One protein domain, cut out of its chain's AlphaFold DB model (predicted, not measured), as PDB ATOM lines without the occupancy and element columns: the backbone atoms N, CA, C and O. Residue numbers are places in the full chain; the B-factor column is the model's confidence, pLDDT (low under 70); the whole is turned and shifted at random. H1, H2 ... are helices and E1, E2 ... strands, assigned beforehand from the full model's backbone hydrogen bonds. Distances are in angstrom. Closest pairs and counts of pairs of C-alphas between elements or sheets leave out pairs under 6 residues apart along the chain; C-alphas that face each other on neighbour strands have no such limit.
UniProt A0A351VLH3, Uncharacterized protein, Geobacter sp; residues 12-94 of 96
ATOM      1  N   THR A  12     -15.007  22.672  48.982       91.31
ATOM      2  CA  THR A  12     -16.224  22.201  48.319       91.31
ATOM      3  C   THR A  12     -17.423  23.038  48.744       91.31
ATOM      4  O   THR A  12     -17.699  23.198  49.933       91.31
ATOM      5  N   ALA A  13     -18.171  23.567  47.773       91.38
ATOM      6  CA  ALA A  13     -19.465  24.187  48.035       91.38
ATOM      7  C   ALA A  13     -20.515  23.100  48.292       91.38
ATOM      8  O   ALA A  13     -20.697  22.201  47.470       91.38
ATOM      9  N   PHE A  14     -21.230  23.202  49.405       90.62
ATOM     10  CA  PHE A  14     -22.159  22.180  49.859       90.62
ATOM     11  C   PHE A  14     -23.518  22.775  50.246       90.62
ATOM     12  O   PHE A  14     -23.620  23.881  50.781       90.62
ATOM     13  N   ASN A  15     -24.576  22.040  49.915       87.75
ATOM     14  CA  ASN A  15     -25.954  22.319  50.298       87.75
ATOM     15  C   ASN A  15     -26.671  20.970  50.419       87.75
ATOM     16  O   ASN A  15     -26.810  20.263  49.422       87.75
ATOM     17  N   ASP A  16     -27.099  20.615  51.627       83.06
ATOM     18  CA  ASP A  16     -27.767  19.339  51.917       83.06
ATOM     19  C   ASP A  16     -29.261  19.330  51.552       83.06
ATOM     20  O   ASP A  16     -29.929  18.309  51.700       83.06
ATOM     21  N   GLY A  17     -29.803  20.458  51.078       77.50
ATOM     22  CA  GLY A  17     -31.209  20.582  50.705       77.50
ATOM     23  C   GLY A  17     -32.178  20.596  51.892       77.50
ATOM     24  O   GLY A  17     -33.387  20.579  51.674       77.50
ATOM     25  N   THR A  18     -31.690  20.671  53.136       79.50
ATOM     26  CA  THR A  18     -32.523  20.642  54.356       79.50
ATOM     27  C   THR A  18     -33.139  22.000  54.718       79.50
ATOM     28  O   THR A  18     -33.791  22.143  55.751       79.50
ATOM     29  N   GLY A  19     -32.947  23.017  53.871       74.75
ATOM     30  CA  GLY A  19     -33.351  24.399  54.143       74.75
ATOM     31  C   GLY A  19     -32.317  25.205  54.938       74.75
ATOM     32  O   GLY A  19     -32.559  26.376  55.226       74.75
ATOM     33  N   GLY A  20     -31.164  24.609  55.263       81.81
ATOM     34  CA  GLY A  20     -30.007  25.316  55.808       81.81
ATOM     35  C   GLY A  20     -29.329  26.243  54.790       81.81
ATOM     36  O   GLY A  20     -29.518  26.133  53.576       81.81
ATOM     37  N   PHE A  21     -28.515  27.177  55.288       86.12
ATOM     38  CA  PHE A  21     -27.690  28.023  54.427       86.12
ATOM     39  C   PHE A  21     -26.570  27.202  53.762       86.12
ATOM     40  O   PHE A  21     -25.898  26.436  54.459       86.12
ATOM     41  N   PRO A  22     -26.310  27.403  52.456       89.62
ATOM     42  CA  PRO A  22     -25.126  26.897  51.769       89.62
ATOM     43  C   PRO A  22     -23.828  27.106  52.543       89.62
ATOM     44  O   PRO A  22     -23.641  28.143  53.180       89.62
ATOM     45  N   CYS A  23     -22.889  26.175  52.428       90.31
ATOM     46  CA  CYS A  23     -21.593  26.286  53.080       90.31
ATOM     47  C   CYS A  23     -20.427  25.938  52.159       90.31
ATOM     48  O   CYS A  23     -20.594  25.401  51.065       90.31
ATOM     49  N   VAL A  24     -19.235  26.286  52.627       89.00
ATOM     50  CA  VAL A  24     -17.959  25.881  52.047       89.00
ATOM     51  C   VAL A  24     -17.279  24.968  53.050       89.00
ATOM     52  O   VAL A  24     -17.120  25.345  54.214       89.00
ATOM     53  N   LEU A  25     -16.907  23.778  52.601       88.38
ATOM     54  CA  LEU A  25     -16.231  22.759  53.391       88.38
ATOM     55  C   LEU A  25     -14.770  22.668  52.953       88.38
ATOM     56  O   LEU A  25     -14.493  22.765  51.761       88.38
ATOM     57  N   SER A  26     -13.855  22.478  53.899       85.12
ATOM     58  CA  SER A  26     -12.479  22.071  53.599       85.12
ATOM     59  C   SER A  26     -12.339  20.571  53.807       85.12
ATOM     60  O   SER A  26     -12.839  20.044  54.803       85.12
ATOM     61  N   ASP A  27     -11.616  19.914  52.902       71.62
ATOM     62  CA  ASP A  27     -11.255  18.497  53.029       71.62
ATOM     63  C   ASP A  27      -9.978  18.290  53.866       71.62
ATOM     64  O   ASP A  27      -9.484  17.169  54.012       71.62
ATOM     65  N   SER A  28      -9.424  19.366  54.438       63.47
ATOM     66  CA  SER A  28      -8.271  19.288  55.331       63.47
ATOM     67  C   SER A  28      -8.622  18.464  56.579       63.47
ATOM     68  O   SER A  28      -9.381  18.921  57.431       63.47
ATOM     69  N   GLU A  29      -8.018  17.278  56.689       55.44
ATOM     70  CA  GLU A  29      -8.011  16.375  57.857       55.44
ATOM     71  C   GLU A  29      -9.159  15.357  58.023       55.44
ATOM     72  O   GLU A  29      -9.496  14.990  59.145       55.44
ATOM     73  N   ASN A  30      -9.717  14.803  56.934       53.88
ATOM     74  CA  ASN A  30     -10.712  13.702  56.979       53.88
ATOM     75  C   ASN A  30     -12.016  14.020  57.745       53.88
ATOM     76  O   ASN A  30     -12.838  13.131  57.976       53.88
ATOM     77  N   VAL A  31     -12.227  15.281  58.117       57.09
ATOM     78  CA  VAL A  31     -13.446  15.787  58.740       57.09
ATOM     79  C   VAL A  31     -13.820  17.055  57.986       57.09
ATOM     80  O   VAL A  31     -13.030  17.991  57.927       57.09
ATOM     81  N   SER A  32     -15.008  17.093  57.383       64.12
ATOM     82  CA  SER A  32     -15.471  18.283  56.667       64.12
ATOM     83  C   SER A  32     -15.682  19.435  57.654       64.12
ATOM     84  O   SER A  32     -16.678  19.466  58.379       64.12
ATOM     85  N   PHE A  33     -14.747  20.385  57.699       72.69
ATOM     86  CA  PHE A  33     -14.874  21.585  58.525       72.69
ATOM     87  C   PHE A  33     -15.554  22.714  57.747       72.69
ATOM     88  O   PHE A  33     -15.216  22.980  56.593       72.69
ATOM     89  N   TYR A  34     -16.490  23.411  58.399       83.00
ATOM     90  CA  TYR A  34     -17.125  24.610  57.850       83.00
ATOM     91  C   TYR A  34     -16.117  25.763  57.776       83.00
ATOM     92  O   TYR A  34     -15.672  26.272  58.803       83.00
ATOM     93  N   ILE A  35     -15.799  26.204  56.559       84.62
ATOM     94  CA  ILE A  35     -14.944  27.370  56.292       84.62
ATOM     95  C   ILE A  35     -15.771  28.649  56.234       84.62
ATOM     96  O   ILE A  35     -15.357  29.696  56.728       84.62
ATOM     97  N   ALA A  36     -16.962  28.562  55.642       88.06
ATOM     98  CA  ALA A  36     -17.900  29.668  55.551       88.06
ATOM     99  C   ALA A  36     -19.336  29.157  55.422       88.06
ATOM    100  O   ALA A  36     -19.586  28.085  54.866       88.06
ATOM    101  N   GLN A  37     -20.283  29.973  55.876       90.62
ATOM    102  CA  GLN A  37     -21.705  29.828  55.589       90.62
ATOM    103  C   GLN A  37     -22.152  31.026  54.748       90.62
ATOM    104  O   GLN A  37     -21.756  32.161  55.004       90.62
ATOM    105  N   CYS A  38     -22.943  30.766  53.718       90.00
ATOM    106  CA  CYS A  38     -23.306  31.727  52.690       90.00
ATOM    107  C   CYS A  38     -24.825  31.824  52.574       90.00
ATOM    108  O   CYS A  38     -25.519  30.813  52.578       90.00
ATOM    109  N   ALA A  39     -25.347  33.032  52.365       90.25
ATOM    110  CA  ALA A  39     -26.777  33.221  52.117       90.25
ATOM    111  C   ALA A  39     -27.235  32.591  50.787       90.25
ATOM    112  O   ALA A  39     -28.395  32.215  50.640       90.25
ATOM    113  N   ARG A  40     -26.329  32.486  49.802       91.56
ATOM    114  CA  ARG A  40     -26.609  31.958  48.460       91.56
ATOM    115  C   ARG A  40     -25.561  30.928  48.059       91.56
ATOM    116  O   ARG A  40     -24.374  31.096  48.326       91.56
ATOM    117  N   PHE A  41     -25.985  29.902  47.321       90.75
ATOM    118  CA  PHE A  41     -25.083  28.840  46.860       90.75
ATOM    119  C   PHE A  41     -24.041  29.350  45.851       90.75
ATOM    120  O   PHE A  41     -22.927  28.841  45.791       90.75
ATOM    121  N   ALA A  42     -24.374  30.396  45.087       91.94
ATOM    122  CA  ALA A  42     -23.431  31.053  44.184       91.94
ATOM    123  C   ALA A  42     -22.226  31.660  44.929       91.94
ATOM    124  O   ALA A  42     -21.105  31.554  44.441       91.94
ATOM    125  N   ASP A  43     -22.447  32.228  46.117       92.06
ATOM    126  CA  ASP A  43     -21.372  32.796  46.938       92.06
ATOM    127  C   ASP A  43     -20.474  31.675  47.492       92.06
ATOM    128  O   ASP A  43     -19.251  31.777  47.438       92.06
ATOM    129  N   ALA A  44     -21.071  30.553  47.919       89.94
ATOM    130  CA  ALA A  44     -20.323  29.368  48.343       89.94
ATOM    131  C   ALA A  44     -19.461  28.791  47.205       89.94
ATOM    132  O   ALA A  44     -18.299  28.464  47.420       89.94
ATOM    133  N   ARG A  45     -19.995  28.723  45.976       92.44
ATOM    134  CA  ARG A  45     -19.229  28.303  44.788       92.44
ATOM    135  C   ARG A  45     -18.065  29.240  44.476       92.44
ATOM    136  O   ARG A  45     -17.001  28.762  44.100       92.44
ATOM    137  N   LEU A  46     -18.274  30.551  44.601       90.50
ATOM    138  CA  LEU A  46     -17.226  31.542  44.367       90.50
ATOM    139  C   LEU A  46     -16.084  31.382  45.371       90.50
ATOM    140  O   LEU A  46     -14.924  31.384  44.975       90.50
ATOM    141  N   LEU A  47     -16.421  31.225  46.652       89.25
ATOM    142  CA  LEU A  47     -15.434  30.974  47.693       89.25
ATOM    143  C   LEU A  47     -14.707  29.655  47.443       89.25
ATOM    144  O   LEU A  47     -13.487  29.669  47.415       89.25
ATOM    145  N   ALA A  48     -15.427  28.557  47.183       88.75
ATOM    146  CA  ALA A  48     -14.835  27.243  46.932       88.75
ATOM    147  C   ALA A  48     -13.784  27.251  45.806       88.75
ATOM    148  O   ALA A  48     -12.779  26.570  45.931       88.75
ATOM    149  N   ALA A  49     -13.990  28.065  44.765       90.56
ATOM    150  CA  ALA A  49     -13.075  28.209  43.631       90.56
ATOM    151  C   ALA A  49     -11.890  29.172  43.871       90.56
ATOM    152  O   ALA A  49     -11.116  29.438  42.950       90.56
ATOM    153  N   ALA A  50     -11.769  29.782  45.056       89.25
ATOM    154  CA  ALA A  50     -10.721  30.767  45.321       89.25
ATOM    155  C   ALA A  50      -9.288  30.197  45.248       89.25
ATOM    156  O   ALA A  50      -8.427  30.915  44.732       89.25
ATOM    157  N   PRO A  51      -8.996  28.958  45.707       86.19
ATOM    158  CA  PRO A  51      -7.675  28.357  45.538       86.19
ATOM    159  C   PRO A  51      -7.289  28.223  44.060       86.19
ATOM    160  O   PRO A  51      -6.221  28.679  43.656       86.19
ATOM    161  N   GLU A  52      -8.179  27.685  43.226       89.44
ATOM    162  CA  GLU A  52      -7.947  27.528  41.788       89.44
ATOM    163  C   GLU A  52      -7.840  28.882  41.080       89.44
ATOM    164  O   GLU A  52      -7.012  29.055  40.185       89.44
ATOM    165  N   LEU A  53      -8.640  29.870  41.496       89.56
ATOM    166  CA  LEU A  53      -8.558  31.235  40.982       89.56
ATOM    167  C   LEU A  53      -7.211  31.887  41.318       89.56
ATOM    168  O   LEU A  53      -6.631  32.553  40.460       89.56
ATOM    169  N   LEU A  54      -6.690  31.688  42.533       89.19
ATOM    170  CA  LEU A  54      -5.371  32.187  42.920       89.19
ATOM    171  C   LEU A  54      -4.265  31.562  42.062       89.19
ATOM    172  O   LEU A  54      -3.399  32.286  41.568       89.19
ATOM    173  N   GLU A  55      -4.313  30.251  41.830       89.31
ATOM    174  CA  GLU A  55      -3.363  29.575  40.940       89.31
ATOM    175  C   GLU A  55      -3.465  30.084  39.495       89.31
ATOM    176  O   GLU A  55      -2.446  30.387  38.869       89.31
ATOM    177  N   ALA A  56      -4.679  30.296  38.978       92.38
ATOM    178  CA  ALA A  56      -4.881  30.898  37.661       92.38
ATOM    179  C   ALA A  56      -4.315  32.328  37.581       92.38
ATOM    180  O   ALA A  56      -3.675  32.691  36.591       92.38
ATOM    181  N   CYS A  57      -4.488  33.139  38.630       93.31
ATOM    182  CA  CYS A  57      -3.896  34.474  38.711       93.31
ATOM    183  C   CYS A  57      -2.362  34.434  38.727       93.31
ATOM    184  O   CYS A  57      -1.737  35.276  38.084       93.31
ATOM    185  N   ARG A  58      -1.748  33.462  39.414       92.88
ATOM    186  CA  ARG A  58      -0.286  33.261  39.409       92.88
ATOM    187  C   ARG A  58       0.221  32.881  38.022       92.88
ATOM    188  O   ARG A  58       1.189  33.466  37.545       92.88
ATOM    189  N   ALA A  59      -0.465  31.965  37.341       94.44
ATOM    190  CA  ALA A  59      -0.133  31.601  35.965       94.44
ATOM    191  C   ALA A  59      -0.247  32.808  35.012       94.44
ATOM    192  O   ALA A  59       0.631  33.029  34.174       94.44
ATOM    193  N   ALA A  60      -1.293  33.624  35.174       93.81
ATOM    194  CA  ALA A  60      -1.470  34.853  34.407       93.81
ATOM    195  C   ALA A  60      -0.370  35.890  34.695       93.81
ATOM    196  O   ALA A  60       0.122  36.520  33.762       93.81
ATOM    197  N   GLU A  61       0.049  36.051  35.956       94.88
ATOM    198  CA  GLU A  61       1.148  36.945  36.344       94.88
ATOM    199  C   GLU A  61       2.468  36.527  35.700       94.88
ATOM    200  O   GLU A  61       3.115  37.364  35.069       94.88
ATOM    201  N   ALA A  62       2.813  35.238  35.760       93.38
ATOM    202  CA  ALA A  62       4.022  34.705  35.140       93.38
ATOM    203  C   ALA A  62       4.031  34.927  33.618       93.38
ATOM    204  O   ALA A  62       5.030  35.376  33.050       93.38
ATOM    205  N   HIS A  63       2.905  34.663  32.946       92.81
ATOM    206  CA  HIS A  63       2.791  34.877  31.504       92.81
ATOM    207  C   HIS A  63       2.861  36.367  31.136       92.81
ATOM    208  O   HIS A  63       3.547  36.747  30.187       92.81
ATOM    209  N   TYR A  64       2.196  37.230  31.905       91.56
ATOM    210  CA  TYR A  64       2.193  38.665  31.645       91.56
ATOM    211  C   TYR A  64       3.557  39.312  31.917       91.56
ATOM    212  O   TYR A  64       3.986  40.173  31.149       91.56
ATOM    213  N   ALA A  65       4.269  38.871  32.958       90.69
ATOM    214  CA  ALA A  65       5.636  39.296  33.240       90.69
ATOM    215  C   ALA A  65       6.581  38.952  32.078       90.69
ATOM    216  O   ALA A  65       7.289  39.835  31.599       90.69
ATOM    217  N   MET A  66       6.507  37.722  31.557       89.56
ATOM    218  CA  MET A  66       7.280  37.288  30.386       89.56
ATOM    219  C   MET A  66       7.020  38.179  29.162       89.56
ATOM    220  O   MET A  66       7.956  38.621  28.497       89.56
ATOM    221  N   ILE A  67       5.752  38.489  28.872       87.00
ATOM    222  CA  ILE A  67       5.388  39.385  27.765       87.00
ATOM    223  C   ILE A  67       5.981  40.782  27.979       87.00
ATOM    224  O   ILE A  67       6.516  41.371  27.039       87.00
ATOM    225  N   CYS A  68       5.905  41.316  29.201       85.38
ATOM    226  CA  CYS A  68       6.485  42.618  29.525       85.38
ATOM    227  C   CYS A  68       8.001  42.624  29.312       85.38
ATOM    228  O   CYS A  68       8.522  43.584  28.757       85.38
ATOM    229  N   GLU A  69       8.706  41.563  29.697       83.56
ATOM    230  CA  GLU A  69      10.148  41.448  29.468       83.56
ATOM    231  C   GLU A  69      10.484  41.444  27.974       83.56
ATOM    232  O   GLU A  69      11.337  42.213  27.544       83.56
ATOM    233  N   VAL A  70       9.775  40.656  27.161       82.56
ATOM    234  CA  VAL A  70      10.043  40.557  25.715       82.56
ATOM    235  C   VAL A  70       9.694  41.850  24.971       82.56
ATOM    236  O   VAL A  70      10.470  42.315  24.137       82.56
ATOM    237  N   ILE A  71       8.529  42.440  25.249       80.00
ATOM    238  CA  ILE A  71       8.023  43.601  24.503       80.00
ATOM    239  C   ILE A  71       8.680  44.899  24.979       80.00
ATOM    240  O   ILE A  71       8.978  45.779  24.170       80.00
ATOM    241  N   CYS A  72       8.917  45.036  26.282       71.56
ATOM    242  CA  CYS A  72       9.413  46.276  26.867       71.56
ATOM    243  C   CYS A  72      10.939  46.304  27.048       71.56
ATOM    244  O   CYS A  72      11.449  47.341  27.467       71.56
ATOM    245  N   ALA A  73      11.677  45.239  26.696       72.62
ATOM    246  CA  ALA A  73      13.141  45.172  26.823       72.62
ATOM    247  C   ALA A  73      13.869  46.392  26.231       72.62
ATOM    248  O   ALA A  73      14.824  46.891  26.819       72.62
ATOM    249  N   ASN A  74      13.403  46.888  25.082       72.94
ATOM    250  CA  ASN A  74      14.053  47.985  24.358       72.94
ATOM    251  C   ASN A  74      13.399  49.356  24.592       72.94
ATOM    252  O   ASN A  74      13.920  50.366  24.125       72.94
ATOM    253  N   ASN A  75      12.251  49.403  25.275       75.31
ATOM    254  CA  ASN A  75      11.538  50.643  25.583       75.31
ATOM    255  C   ASN A  75      10.598  50.433  26.786       75.31
ATOM    256  O   ASN A  75       9.390  50.237  26.603       75.31
ATOM    257  N   PRO A  76      11.135  50.399  28.017       71.94
ATOM    258  CA  PRO A  76      10.317  50.180  29.195       71.94
ATOM    259  C   PRO A  76       9.379  51.371  29.436       71.94
ATOM    260  O   PRO A  76       9.815  52.521  29.342       71.94
ATOM    261  N   PRO A  77       8.100  51.131  29.780       70.56
ATOM    262  CA  PRO A  77       7.212  52.210  30.185       70.56
ATOM    263  C   PRO A  77       7.793  52.943  31.411       70.56
ATOM    264  O   PRO A  77       8.316  52.287  32.323       70.56
ATOM    265  N   PRO A  78       7.710  54.287  31.469       70.25
ATOM    266  CA  PRO A  78       8.185  55.050  32.619       70.25
ATOM    267  C   PRO A  78       7.477  54.578  33.895       70.25
ATOM    268  O   PRO A  78       6.253  54.609  33.971       70.25
ATOM    269  N   GLY A  79       8.243  54.133  34.895       72.94
ATOM    270  CA  GLY A  79       7.687  53.612  36.151       72.94
ATOM    271  C   GLY A  79       7.271  52.133  36.127       72.94
ATOM    272  O   GLY A  79       6.685  51.659  37.099       72.94
ATOM    273  N   GLY A  80       7.602  51.386  35.069       76.81
ATOM    274  CA  GLY A  80       7.279  49.962  34.943       76.81
ATOM    275  C   GLY A  80       5.850  49.705  34.456       76.81
ATOM    276  O   GLY A  80       5.162  50.612  33.994       76.81
ATOM    277  N   ASN A  81       5.402  48.446  34.514       85.00
ATOM    278  CA  ASN A  81       4.049  48.074  34.093       85.00
ATOM    279  C   ASN A  81       3.064  48.161  35.284       85.00
ATOM    280  O   ASN A  81       3.122  47.312  36.182       85.00
ATOM    281  N   PRO A  82       2.138  49.141  35.305       87.12
ATOM    282  CA  PRO A  82       1.228  49.347  36.432       87.12
ATOM    283  C   PRO A  82       0.212  48.211  36.612       87.12
ATOM    284  O   PRO A  82      -0.170  47.913  37.742       87.12
ATOM    285  N   LEU A  83      -0.194  47.532  35.531       88.69
ATOM    286  CA  LEU A  83      -1.112  46.390  35.605       88.69
ATOM    287  C   LEU A  83      -0.430  45.170  36.226       88.69
ATOM    288  O   LEU A  83      -1.025  44.491  37.062       88.69
ATOM    289  N   LEU A  84       0.837  44.926  35.880       90.56
ATOM    290  CA  LEU A  84       1.624  43.859  36.499       90.56
ATOM    291  C   LEU A  84       1.827  44.130  37.997       90.56
ATOM    292  O   LEU A  84       1.681  43.223  38.816       90.56
ATOM    293  N   ALA A  85       2.094  45.385  38.372       90.44
ATOM    294  CA  ALA A  85       2.187  45.787  39.773       90.44
ATOM    295  C   ALA A  85       0.857  45.590  40.525       90.44
ATOM    296  O   ALA A  85       0.852  45.070  41.640       90.44
ATOM    297  N   GLN A  86      -0.274  45.942  39.907       92.69
ATOM    298  CA  GLN A  86      -1.604  45.739  40.484       92.69
ATOM    299  C   GLN A  86      -1.932  44.251  40.677       92.69
ATOM    300  O   GLN A  86      -2.431  43.874  41.739       92.69
ATOM    301  N   LEU A  87      -1.624  43.403  39.690       93.25
ATOM    302  CA  LEU A  87      -1.832  41.957  39.775       93.25
ATOM    303  C   LEU A  87      -0.988  41.340  40.899       93.25
ATOM    304  O   LEU A  87      -1.518  40.615  41.741       93.25
ATOM    305  N   ARG A  88       0.297  41.704  40.986       94.19
ATOM    306  CA  ARG A  88       1.188  41.285  42.081       94.19
ATOM    307  C   ARG A  88       0.670  41.725  43.444       94.19
ATOM    308  O   ARG A  88       0.651  40.927  44.374       94.19
ATOM    309  N   ALA A  89       0.204  42.968  43.566       92.50
ATOM    310  CA  ALA A  89      -0.360  43.477  44.812       92.50
ATOM    311  C   ALA A  89      -1.645  42.737  45.221       92.50
ATOM    312  O   ALA A  89      -1.879  42.534  46.411       92.50
ATOM    313  N   ALA A  90      -2.480  42.327  44.261       91.56
ATOM    314  CA  ALA A  90      -3.664  41.516  44.537       91.56
ATOM    315  C   ALA A  90      -3.288  40.109  45.032       91.56
ATOM    316  O   ALA A  90      -3.829  39.664  46.041       91.56
ATOM    317  N   ILE A  91      -2.318  39.454  44.384       91.06
ATOM    318  CA  ILE A  91      -1.807  38.132  44.787       91.06
ATOM    319  C   ILE A  91      -1.139  38.192  46.171       91.06
ATOM    320  O   ILE A  91      -1.375  37.324  47.007       91.06
ATOM    321  N   ALA A  92      -0.360  39.237  46.460       89.62
ATOM    322  CA  ALA A  92       0.337  39.391  47.739       89.62
ATOM    323  C   ALA A  92      -0.616  39.505  48.943       89.62
ATOM    324  O   ALA A  92      -0.269  39.097  50.048       89.62
ATOM    325  N   LYS A  93      -1.839  40.021  48.751       84.56
ATOM    326  CA  LYS A  93      -2.851  40.102  49.823       84.56
ATOM    327  C   LYS A  93      -3.341  38.735  50.302       84.56
ATOM    328  O   LYS A  93      -3.922  38.660  51.381       84.56
ATOM    329  N   VAL A  94      -3.147  37.692  49.499       79.62
ATOM    330  CA  VAL A  94      -3.662  36.340  49.750       79.62
ATOM    331  C   VAL A  94      -2.541  35.301  49.918       79.62
ATOM    332  O   VAL A  94      -2.823  34.108  49.961       79.62
TER     333      VAL A  94
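What this domain is: This is residues 12 to 94 of the 96 residues of an uncharacterized protein of Geobacter sp (UniProt A0A351VLH3). A small sheet of three strands with the short helix H1 over one face makes a head at one end of a rod, and from it the long helix H2 runs away as an arm, with H3 folded back along part of H2 as a helical hairpin. The other face of the sheet has no named helix on it, and H2 and H3 stay clear of the strands. The printed part has 83 residues with three named strands and three named helices, in the order E1 E2 E3 H1 H2 H3; the sheet's order is E1 - E2 - E3, antiparallel throughout, and the class is mixed, helices and strands. The whole is extended, with a radius of gyration of the C-alphas of 18.8 A, and spans 61 by 26 by 17 A.

How they stand to each other: The sheet is made of E1, residues 12 to 14, E2, residues 23 to 26, and E3, residues 33 to 37. They form a meander, each strand the antiparallel neighbour of the one before; E1 and E3 are edge strands and E2 is the inner one. E1 and E2 are a hairpin with 146 degrees between their directions; N 12 and O 25 are 2.8 A apart and N 23 and O 14 are 2.9 A apart, within hydrogen-bond range. E2 and E3 are also a hairpin, at 151 degrees, with N 35 and O 24 at 2.8 A and N 24 and O 36 at 2.9 A, within hydrogen-bond range. H1, residues 41 to 48, is on the sheet at a height over the sheet of 6.7 A. It lies over E2 and only just not over E1: dropped onto the local plane, 4 of its 8 C-alphas fall on E2 and 2 on E1. It runs along the strands, at 14 degrees to E2 on the local plane. The closest C-alphas of H1 and E1 are those of Arg 45 and Ala 13, 5.2 A apart; those of H1 and E2 are Ala 44 and Val 24, 5.6 A apart. H2, residues 50 to 72, and H1 meet only through their link, the single residue Ala 49. H3, residues 82 to 92, touches H2, with the closest C-alphas those of Leu 87 and Glu 61, 6.8 A apart. H2 and H3 are a helical hairpin at a shallow tilt of 30 degrees, opposite ways. H2 and H3 are not on the sheet, and H3 and H1 are apart. In H1, H2 and H3 every O i to N i+4 pair is within hydrogen-bond range.

Where its parts are: E1 begins at C-alpha 12, (-16.224, 22.201, 48.319), and is 6.1 A long from first to last C-alpha. E2 is 10.1 A and E3 11.1 A long. H1 measures 10.4 A. H2, the longest helix by residues, measures 31.4 A, from C-alpha 50 at (-10.721, 30.767, 45.321) to C-alpha 72 at (9.413, 46.276, 26.867). H3 measures 15.1 A and ends at C-alpha 92, (0.337, 39.391, 47.739).

The domain as a whole: The two C-alphas farthest apart are those of Thr 18, in the link from E1 to E2, and Asn 74, in the link from H2 to H3, at 61.8 A. The first and last printed C-alphas, of Thr 12 and Val 94, are 19.0 A apart. The printed part has no cut. No link is long: E3 to H1 and H1 to H2 are tight, and E1 to E2, E2 to E3 and H2 to H3 are short, with 8, 6 and 9 residues. The mean pLDDT of the printed part is 84.8; the model's confidence is under 70 at residues 28 to 32, in the link from E2 to E3.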